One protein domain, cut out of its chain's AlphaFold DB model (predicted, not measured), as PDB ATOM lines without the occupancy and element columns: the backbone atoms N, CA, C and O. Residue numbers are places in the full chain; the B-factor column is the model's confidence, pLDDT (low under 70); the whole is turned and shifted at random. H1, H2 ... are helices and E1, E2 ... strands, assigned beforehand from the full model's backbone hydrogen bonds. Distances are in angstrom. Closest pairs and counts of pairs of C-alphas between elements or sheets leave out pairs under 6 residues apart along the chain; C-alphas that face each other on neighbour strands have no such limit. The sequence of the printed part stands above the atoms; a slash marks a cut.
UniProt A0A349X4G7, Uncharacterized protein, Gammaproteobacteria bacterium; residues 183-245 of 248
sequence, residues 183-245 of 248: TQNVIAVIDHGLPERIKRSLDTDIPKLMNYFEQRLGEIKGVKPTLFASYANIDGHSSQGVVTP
ATOM      1  N   THR A 183     -35.790 -59.480  13.149       91.38
ATOM      2  CA  THR A 183     -35.451 -60.390  12.056       91.38
ATOM      3  C   THR A 183     -33.968 -60.740  12.120       91.38
ATOM      4  O   THR A 183     -33.244 -60.317  13.031       91.38
ATOM      5  N   GLN A 184     -33.488 -61.513  11.147       88.06
ATOM      6  CA  GLN A 184     -32.058 -61.762  10.992       88.06
ATOM      7  C   GLN A 184     -31.273 -60.452  10.773       88.06
ATOM      8  O   GLN A 184     -30.182 -60.308  11.317       88.06
ATOM      9  N   ASN A 185     -31.866 -59.462  10.095       89.25
ATOM     10  CA  ASN A 185     -31.111 -58.345   9.510       89.25
ATOM     11  C   ASN A 185     -31.380 -57.008  10.216       89.25
ATOM     12  O   ASN A 185     -30.686 -56.026   9.965       89.25
ATOM     13  N   VAL A 186     -32.414 -56.930  11.062       92.12
ATOM     14  CA  VAL A 186     -32.808 -55.684  11.734       92.12
ATOM     15  C   VAL A 186     -33.565 -55.946  13.032       92.12
ATOM     16  O   VAL A 186     -34.316 -56.919  13.142       92.12
ATOM     17  N   ILE A 187     -33.385 -55.043  13.995       95.06
ATOM     18  CA  ILE A 187     -34.279 -54.865  15.144       95.06
ATOM     19  C   ILE A 187     -35.012 -53.540  14.960       95.06
ATOM     20  O   ILE A 187     -34.386 -52.524  14.671       95.06
ATOM     21  N   ALA A 188     -36.328 -53.521  15.124       93.56
ATOM     22  CA  ALA A 188     -37.100 -52.289  15.075       93.56
ATOM     23  C   ALA A 188     -38.060 -52.182  16.259       93.56
ATOM     24  O   ALA A 188     -38.783 -53.129  16.572       93.56
ATOM     25  N   VAL A 189     -38.099 -51.004  16.880       94.00
ATOM     26  CA  VAL A 189     -39.145 -50.617  17.833       94.00
ATOM     27  C   VAL A 189     -39.890 -49.429  17.247       94.00
ATOM     28  O   VAL A 189     -39.317 -48.361  17.033       94.00
ATOM     29  N   ILE A 190     -41.169 -49.639  16.955       91.88
ATOM     30  CA  ILE A 190     -42.034 -48.664  16.290       91.88
ATOM     31  C   ILE A 190     -43.160 -48.319  17.250       91.88
ATOM     32  O   ILE A 190     -43.955 -49.187  17.608       91.88
ATOM     33  N   ASP A 191     -43.214 -47.069  17.690       90.56
ATOM     34  CA  ASP A 191     -44.166 -46.624  18.697       90.56
ATOM     35  C   ASP A 191     -45.616 -46.859  18.257       90.56
ATOM     36  O   ASP A 191     -46.037 -46.462  17.169       90.56
ATOM     37  N   HIS A 192     -46.396 -47.488  19.134       88.56
ATOM     38  CA  HIS A 192     -47.822 -47.719  18.928       88.56
ATOM     39  C   HIS A 192     -48.636 -46.422  18.827       88.56
ATOM     40  O   HIS A 192     -49.729 -46.448  18.270       88.56
ATOM     41  N   GLY A 193     -48.114 -45.301  19.335       87.19
ATOM     42  CA  GLY A 193     -48.748 -43.991  19.186       87.19
ATOM     43  C   GLY A 193     -48.669 -43.403  17.775       87.19
ATOM     44  O   GLY A 193     -49.349 -42.416  17.497       87.19
ATOM     45  N   LEU A 194     -47.860 -43.975  16.874       86.38
ATOM     46  CA  LEU A 194     -47.772 -43.496  15.495       86.38
ATOM     47  C   LEU A 194     -49.106 -43.666  14.751       86.38
ATOM     48  O   LEU A 194     -49.795 -44.671  14.933       86.38
ATOM     49  N   PRO A 195     -49.445 -42.751  13.820       88.75
ATOM     50  CA  PRO A 195     -50.579 -42.941  12.927       88.75
ATOM     51  C   PRO A 195     -50.508 -44.294  12.212       88.75
ATOM     52  O   PRO A 195     -49.489 -44.627  11.604       88.75
ATOM     53  N   GLU A 196     -51.614 -45.041  12.222       88.88
ATOM     54  CA  GLU A 196     -51.691 -46.435  11.754       88.88
ATOM     55  C   GLU A 196     -51.086 -46.650  10.356       88.88
ATOM     56  O   GLU A 196     -50.406 -47.643  10.105       88.88
ATOM     57  N   ARG A 197     -51.273 -45.693   9.437       88.69
ATOM     58  CA  ARG A 197     -50.686 -45.763   8.090       88.69
ATOM     59  C   ARG A 197     -49.153 -45.760   8.117       88.69
ATOM     60  O   ARG A 197     -48.540 -46.509   7.360       88.69
ATOM     61  N   ILE A 198     -48.549 -44.917   8.955       87.44
ATOM     62  CA  ILE A 198     -47.091 -44.812   9.107       87.44
ATOM     63  C   ILE A 198     -46.571 -46.068   9.795       87.44
ATOM     64  O   ILE A 198     -45.661 -46.707   9.277       87.44
ATOM     65  N   LYS A 199     -47.204 -46.456  10.909       87.69
ATOM     66  CA  LYS A 199     -46.858 -47.668  11.652       87.69
ATOM     67  C   LYS A 199     -46.839 -48.891  10.736       87.69
ATOM     68  O   LYS A 199     -45.827 -49.576  10.654       87.69
ATOM     69  N   ARG A 200     -47.911 -49.116   9.971       89.25
ATOM     70  CA  ARG A 200     -48.021 -50.259   9.053       89.25
ATOM     71  C   ARG A 200     -46.938 -50.270   7.978       89.25
ATOM     72  O   ARG A 200     -46.431 -51.343   7.652       89.25
ATOM     73  N   SER A 201     -46.599 -49.105   7.422       89.31
ATOM     74  CA  SER A 201     -45.510 -48.993   6.447       89.31
ATOM     75  C   SER A 201     -44.168 -49.333   7.092       89.31
ATOM     76  O   SER A 201     -43.457 -50.183   6.575       89.31
ATOM     77  N   LEU A 202     -43.856 -48.788   8.271       89.75
ATOM     78  CA  LEU A 202     -42.613 -49.111   8.979       89.75
ATOM     79  C   LEU A 202     -42.527 -50.598   9.361       89.75
ATOM     80  O   LEU A 202     -41.502 -51.228   9.108       89.75
ATOM     81  N   ASP A 203     -43.611 -51.172   9.891       87.56
ATOM     82  CA  ASP A 203     -43.677 -52.585  10.284       87.56
ATOM     83  C   ASP A 203     -43.439 -53.524   9.088       87.56
ATOM     84  O   ASP A 203     -42.820 -54.580   9.221       87.56
ATOM     85  N   THR A 204     -43.944 -53.149   7.910       89.12
ATOM     86  CA  THR A 204     -43.955 -54.019   6.725       89.12
ATOM     87  C   THR A 204     -42.747 -53.804   5.820       89.12
ATOM     88  O   THR A 204     -42.199 -54.766   5.274       89.12
ATOM     89  N   ASP A 205     -42.355 -52.551   5.613       90.88
ATOM     90  CA  ASP A 205     -41.426 -52.168   4.554       90.88
ATOM     91  C   ASP A 205     -39.975 -52.212   5.036       90.88
ATOM     92  O   ASP A 205     -39.099 -52.589   4.260       90.88
ATOM     93  N   ILE A 206     -39.705 -51.926   6.319       90.00
ATOM     94  CA  ILE A 206     -38.340 -51.954   6.869       90.00
ATOM     95  C   ILE A 206     -37.721 -53.356   6.787       90.00
ATOM     96  O   ILE A 206     -36.634 -53.474   6.214       90.00
ATOM     97  N   PRO A 207     -38.377 -54.443   7.246       89.88
ATOM     98  CA  PRO A 207     -37.810 -55.784   7.099       89.88
ATOM     99  C   PRO A 207     -37.540 -56.162   5.636       89.88
ATOM    100  O   PRO A 207     -36.507 -56.754   5.324       89.88
ATOM    101  N   LYS A 208     -38.445 -55.782   4.721       91.69
ATOM    102  CA  LYS A 208     -38.294 -56.047   3.284       91.69
ATOM    103  C   LYS A 208     -37.112 -55.292   2.692       91.69
ATOM    104  O   LYS A 208     -36.359 -55.872   1.913       91.69
ATOM    105  N   LEU A 209     -36.945 -54.023   3.061       91.62
ATOM    106  CA  LEU A 209     -35.859 -53.173   2.588       91.62
ATOM    107  C   LEU A 209     -34.499 -53.693   3.060       91.62
ATOM    108  O   LEU A 209     -33.574 -53.809   2.259       91.62
ATOM    109  N   MET A 210     -34.398 -54.073   4.335       91.19
ATOM    110  CA  MET A 210     -33.169 -54.633   4.902       91.19
ATOM    111  C   MET A 210     -32.785 -55.945   4.218       91.19
ATOM    112  O   MET A 210     -31.640 -56.113   3.807       91.19
ATOM    113  N   ASN A 211     -33.753 -56.833   3.989       90.31
ATOM    114  CA  ASN A 211     -33.520 -58.058   3.228       90.31
ATOM    115  C   ASN A 211     -33.117 -57.776   1.765       90.31
ATOM    116  O   ASN A 211     -32.211 -58.412   1.233       90.31
ATOM    117  N   TYR A 212     -33.749 -56.797   1.110       92.38
ATOM    118  CA  TYR A 212     -33.427 -56.411  -0.268       92.38
ATOM    119  C   TYR A 212     -31.976 -55.931  -0.430       92.38
ATOM    120  O   TYR A 212     -31.334 -56.261  -1.436       92.38
ATOM    121  N   PHE A 213     -31.472 -55.140   0.525       90.31
ATOM    122  CA  PHE A 213     -30.096 -54.647   0.501       90.31
ATOM    123  C   PHE A 213     -29.087 -55.726   0.874       90.31
ATOM    124  O   PHE A 213     -28.068 -55.836   0.200       90.31
ATOM    125  N   GLU A 214     -29.392 -56.565   1.860       89.88
ATOM    126  CA  GLU A 214     -28.529 -57.687   2.235       89.88
ATOM    127  C   GLU A 214     -28.276 -58.638   1.059       89.88
ATOM    128  O   GLU A 214     -27.138 -58.991   0.767       89.88
ATOM    129  N   GLN A 215     -29.314 -58.960   0.281       91.00
ATOM    130  CA  GLN A 215     -29.177 -59.802  -0.915       91.00
ATOM    131  C   GLN A 215     -28.254 -59.214  -1.997       91.00
ATOM    132  O   GLN A 215     -27.788 -59.949  -2.865       91.00
ATOM    133  N   ARG A 216     -28.011 -57.897  -1.989       93.25
ATOM    134  CA  ARG A 216     -27.196 -57.198  -3.001       93.25
ATOM    135  C   ARG A 216     -25.812 -56.819  -2.512       93.25
ATOM    136  O   ARG A 216     -24.884 -56.781  -3.311       93.25
ATOM    137  N   LEU A 217     -25.701 -56.480  -1.235       91.06
ATOM    138  CA  LEU A 217     -24.480 -55.962  -0.625       91.06
ATOM    139  C   LEU A 217     -23.768 -57.022   0.228       91.06
ATOM    140  O   LEU A 217     -22.613 -56.825   0.595       91.06
ATOM    141  N   GLY A 218     -24.426 -58.156   0.479       88.38
ATOM    142  CA  GLY A 218     -23.955 -59.220   1.355       88.38
ATOM    143  C   GLY A 218     -24.509 -59.095   2.775       88.38
ATOM    144  O   GLY A 218     -25.076 -58.071   3.157       88.38
ATOM    145  N   GLU A 219     -24.330 -60.167   3.546       86.62
ATOM    146  CA  GLU A 219     -24.748 -60.256   4.946       86.62
ATOM    147  C   GLU A 219     -24.098 -59.179   5.814       86.62
ATOM    148  O   GLU A 219     -22.903 -58.882   5.694       86.62
ATOM    149  N   ILE A 220     -24.883 -58.643   6.748       82.31
ATOM    150  CA  ILE A 220     -24.375 -57.696   7.734       82.31
ATOM    151  C   ILE A 220     -23.517 -58.453   8.746       82.31
ATOM    152  O   ILE A 220     -24.006 -59.270   9.526       82.31
ATOM    153  N   LYS A 221     -22.218 -58.153   8.756       82.81
ATOM    154  CA  LYS A 221     -21.277 -58.656   9.760       82.81
ATOM    155  C   LYS A 221     -21.155 -57.637  10.890       82.81
ATOM    156  O   LYS A 221     -20.915 -56.465  10.632       82.81
ATOM    157  N   GLY A 222     -21.272 -58.089  12.137       84.94
ATOM    158  CA  GLY A 222     -21.127 -57.232  13.318       84.94
ATOM    159  C   GLY A 222     -22.462 -56.877  13.973       84.94
ATOM    160  O   GLY A 222     -23.273 -57.761  14.245       84.94
ATOM    161  N   VAL A 223     -22.657 -55.596  14.299       85.88
ATOM    162  CA  VAL A 223     -23.838 -55.118  15.033       85.88
ATOM    163  C   VAL A 223     -25.065 -55.105  14.125       85.88
ATOM    164  O   VAL A 223     -25.060 -54.485  13.064       85.88
ATOM    165  N   LYS A 224     -26.141 -55.762  14.573       90.00
ATOM    166  CA  LYS A 224     -27.426 -55.759  13.871       90.00
ATOM    167  C   LYS A 224     -28.005 -54.331  13.867       90.00
ATOM    168  O   LYS A 224     -28.167 -53.752  14.947       90.00
ATOM    169  N   PRO A 225     -28.340 -53.757  12.698       90.38
ATOM    170  CA  PRO A 225     -28.947 -52.438  12.616       90.38
ATOM    171  C   PRO A 225     -30.211 -52.351  13.458       90.38
ATOM    172  O   PRO A 225     -31.026 -53.280  13.475       90.38
ATOM    173  N   THR A 226     -30.375 -51.218  14.136       92.88
ATOM    174  CA  THR A 226     -31.550 -50.974  14.969       92.88
ATOM    175  C   THR A 226     -32.262 -49.689  14.563       92.88
ATOM    176  O   THR A 226     -31.644 -48.625  14.455       92.88
ATOM    177  N   LEU A 227     -33.571 -49.803  14.336       91.81
ATOM    178  CA  LEU A 227     -34.481 -48.696  14.073       91.81
ATOM    179  C   LEU A 227     -35.313 -48.397  15.323       91.81
ATOM    180  O   LEU A 227     -36.006 -49.267  15.849       91.81
ATOM    181  N   PHE A 228     -35.312 -47.136  15.730       92.00
ATOM    182  CA  PHE A 228     -36.164 -46.614  16.786       92.00
ATOM    183  C   PHE A 228     -37.055 -45.518  16.208       92.00
ATOM    184  O   PHE A 228     -36.560 -44.520  15.686       92.00
ATOM    185  N   ALA A 229     -38.369 -45.696  16.296       89.50
ATOM    186  CA  ALA A 229     -39.345 -44.714  15.843       89.50
ATOM    187  C   ALA A 229     -40.278 -44.359  17.001       89.50
ATOM    188  O   ALA A 229     -41.297 -45.016  17.199       89.50
ATOM    189  N   SER A 230     -39.912 -43.326  17.763       85.81
ATOM    190  CA  SER A 230     -40.707 -42.796  18.878       85.81
ATOM    191  C   SER A 230     -41.645 -41.683  18.412       85.81
ATOM    192  O   SER A 230     -41.266 -40.876  17.553       85.81
ATOM    193  N   TYR A 231     -42.832 -41.586  19.010       80.00
ATOM    194  CA  TYR A 231     -43.801 -40.545  18.689       80.00
ATOM    195  C   TYR A 231     -44.276 -39.809  19.941       80.00
ATOM    196  O   TYR A 231     -44.851 -40.395  20.850       80.00
ATOM    197  N   ALA A 232     -44.085 -38.489  19.950       66.00
ATOM    198  CA  ALA A 232     -44.660 -37.604  20.952       66.00
ATOM    199  C   ALA A 232     -45.598 -36.607  20.262       66.00
ATOM    200  O   ALA A 232     -45.175 -35.835  19.399       66.00
ATOM    201  N   ASN A 233     -46.873 -36.612  20.653       57.75
ATOM    202  CA  ASN A 233     -47.847 -35.632  20.185       57.75
ATOM    203  C   ASN A 233     -47.774 -34.371  21.063       57.75
ATOM    204  O   ASN A 233     -48.552 -34.214  22.001       57.75
ATOM    205  N   ILE A 234     -46.779 -33.519  20.803       55.50
ATOM    206  CA  ILE A 234     -46.615 -32.205  21.442       55.50
ATOM    207  C   ILE A 234     -46.743 -31.087  20.401       55.50
ATOM    208  O   ILE A 234     -46.325 -31.256  19.249       55.50
ATOM    209  N   ASP A 235     -47.295 -29.941  20.810       40.84
ATOM    210  CA  ASP A 235     -47.363 -28.741  19.969       40.84
ATOM    211  C   ASP A 235     -45.945 -28.340  19.528       40.84
ATOM    212  O   ASP A 235     -45.068 -28.095  20.358       40.84
ATOM    213  N   GLY A 236     -45.707 -28.314  18.210       39.44
ATOM    214  CA  GLY A 236     -44.397 -28.001  17.617       39.44
ATOM    215  C   GLY A 236     -43.665 -29.152  16.913       39.44
ATOM    216  O   GLY A 236     -42.501 -28.978  16.578       39.44
ATOM    217  N   HIS A 237     -44.333 -30.281  16.640       36.75
ATOM    218  CA  HIS A 237     -43.843 -31.427  15.850       36.75
ATOM    219  C   HIS A 237     -42.506 -32.029  16.323       36.75
ATOM    220  O   HIS A 237     -41.425 -31.582  15.946       36.75
ATOM    221  N   SER A 238     -42.558 -33.161  17.027       41.88
ATOM    222  CA  SER A 238     -41.378 -34.020  17.163       41.88
ATOM    223  C   SER A 238     -41.724 -35.496  16.984       41.88
ATOM    224  O   SER A 238     -41.945 -36.224  17.949       41.88
ATOM    225  N   SER A 239     -41.734 -35.955  15.733       46.16
ATOM    226  CA  SER A 239     -41.439 -37.358  15.432       46.16
ATOM    227  C   SER A 239     -39.925 -37.503  15.307       46.16
ATOM    228  O   SER A 239     -39.330 -36.887  14.421       46.16
ATOM    229  N   GLN A 240     -39.301 -38.295  16.178       50.44
ATOM    230  CA  GLN A 240     -37.903 -38.690  16.018       50.44
ATOM    231  C   GLN A 240     -37.850 -40.140  15.543       50.44
ATOM    232  O   GLN A 240     -38.275 -41.056  16.248       50.44
ATOM    233  N   GLY A 241     -37.334 -40.325  14.331       46.69
ATOM    234  CA  GLY A 241     -36.836 -41.609  13.860       46.69
ATOM    235  C   GLY A 241     -35.319 -41.585  13.961       46.69
ATOM    236  O   GLY A 241     -34.690 -40.707  13.375       46.69
ATOM    237  N   VAL A 242     -34.737 -42.523  14.701       52.06
ATOM    238  CA  VAL A 242     -33.288 -42.717  14.734       52.06
ATOM    239  C   VAL A 242     -32.981 -44.120  14.244       52.06
ATOM    240  O   VAL A 242     -33.494 -45.110  14.765       52.06
ATOM    241  N   VAL A 243     -32.132 -44.204  13.225       46.56
ATOM    242  CA  VAL A 243     -31.464 -45.445  12.835       46.56
ATOM    243  C   VAL A 243     -30.058 -45.355  13.399       46.56
ATOM    244  O   VAL A 243     -29.391 -44.342  13.208       46.56
ATOM    245  N   THR A 244     -29.609 -46.394  14.095       39.81
ATOM    246  CA  THR A 244     -28.207 -46.516  14.514       39.81
ATOM    247  C   THR A 244     -27.501 -47.511  13.590       39.81
ATOM    248  O   THR A 244     -27.583 -48.720  13.815       39.81
ATOM    249  N   PRO A 245     -26.859 -47.050  12.500       30.70
ATOM    250  CA  PRO A 245     -25.878 -47.853  11.789       30.70
ATOM    251  C   PRO A 245     -24.511 -47.711  12.470       30.70
ATOM    252  O   PRO A 245     -24.105 -46.610  12.836       30.70
TER     253      PRO A 245
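This is residues 183 to 245 of the 248 residues of an uncharacterized protein of Gammaproteobacteria bacterium (UniProt A0A349X4G7). One long helix, H1, runs over one face of a narrow three-stranded sheet, on the side of edge strand E1; the sheet's other face is bare. The 63 printed residues hold E1, H1, E2, E3 in that order, class mixed; the sheet, E1 E2 E3, is mixed. The rod spans 43 by 21 by 15 A, only just loose, close to compact, radius of gyration of the C-alphas 13.2 A.

E1, residues 187 to 190, begins at C-alpha (-34.279, -54.865, 15.144) and is 10.0 A long. H1, 196 to 217, is 31.4 A, with a kink of 27 degrees near residue 206. E2, 226 to 232, is 19.7 A; E3, 238 to 244, is 18.3 A, ending at C-alpha (-28.207, -46.516, 14.514).

E1 and E2 are parallel, N 189 to O 227 2.9 A. E2 and E3 form an antiparallel hairpin, N 228 to O 242 2.9 A. E1, H1, E2 make a strand-helix-strand unit, parallel strands joined through a helix, its crossover left-handed. H1 is over E1, height over the sheet 10.5 A; Ile 190 and Lys 199 have their closest C-alphas, 6.8 A. In H1, 15 of 18 O i to N i+4 pairs are within hydrogen-bond range.

The printed part has no cut and no long link; residues 232 to 245 are under pLDDT 70.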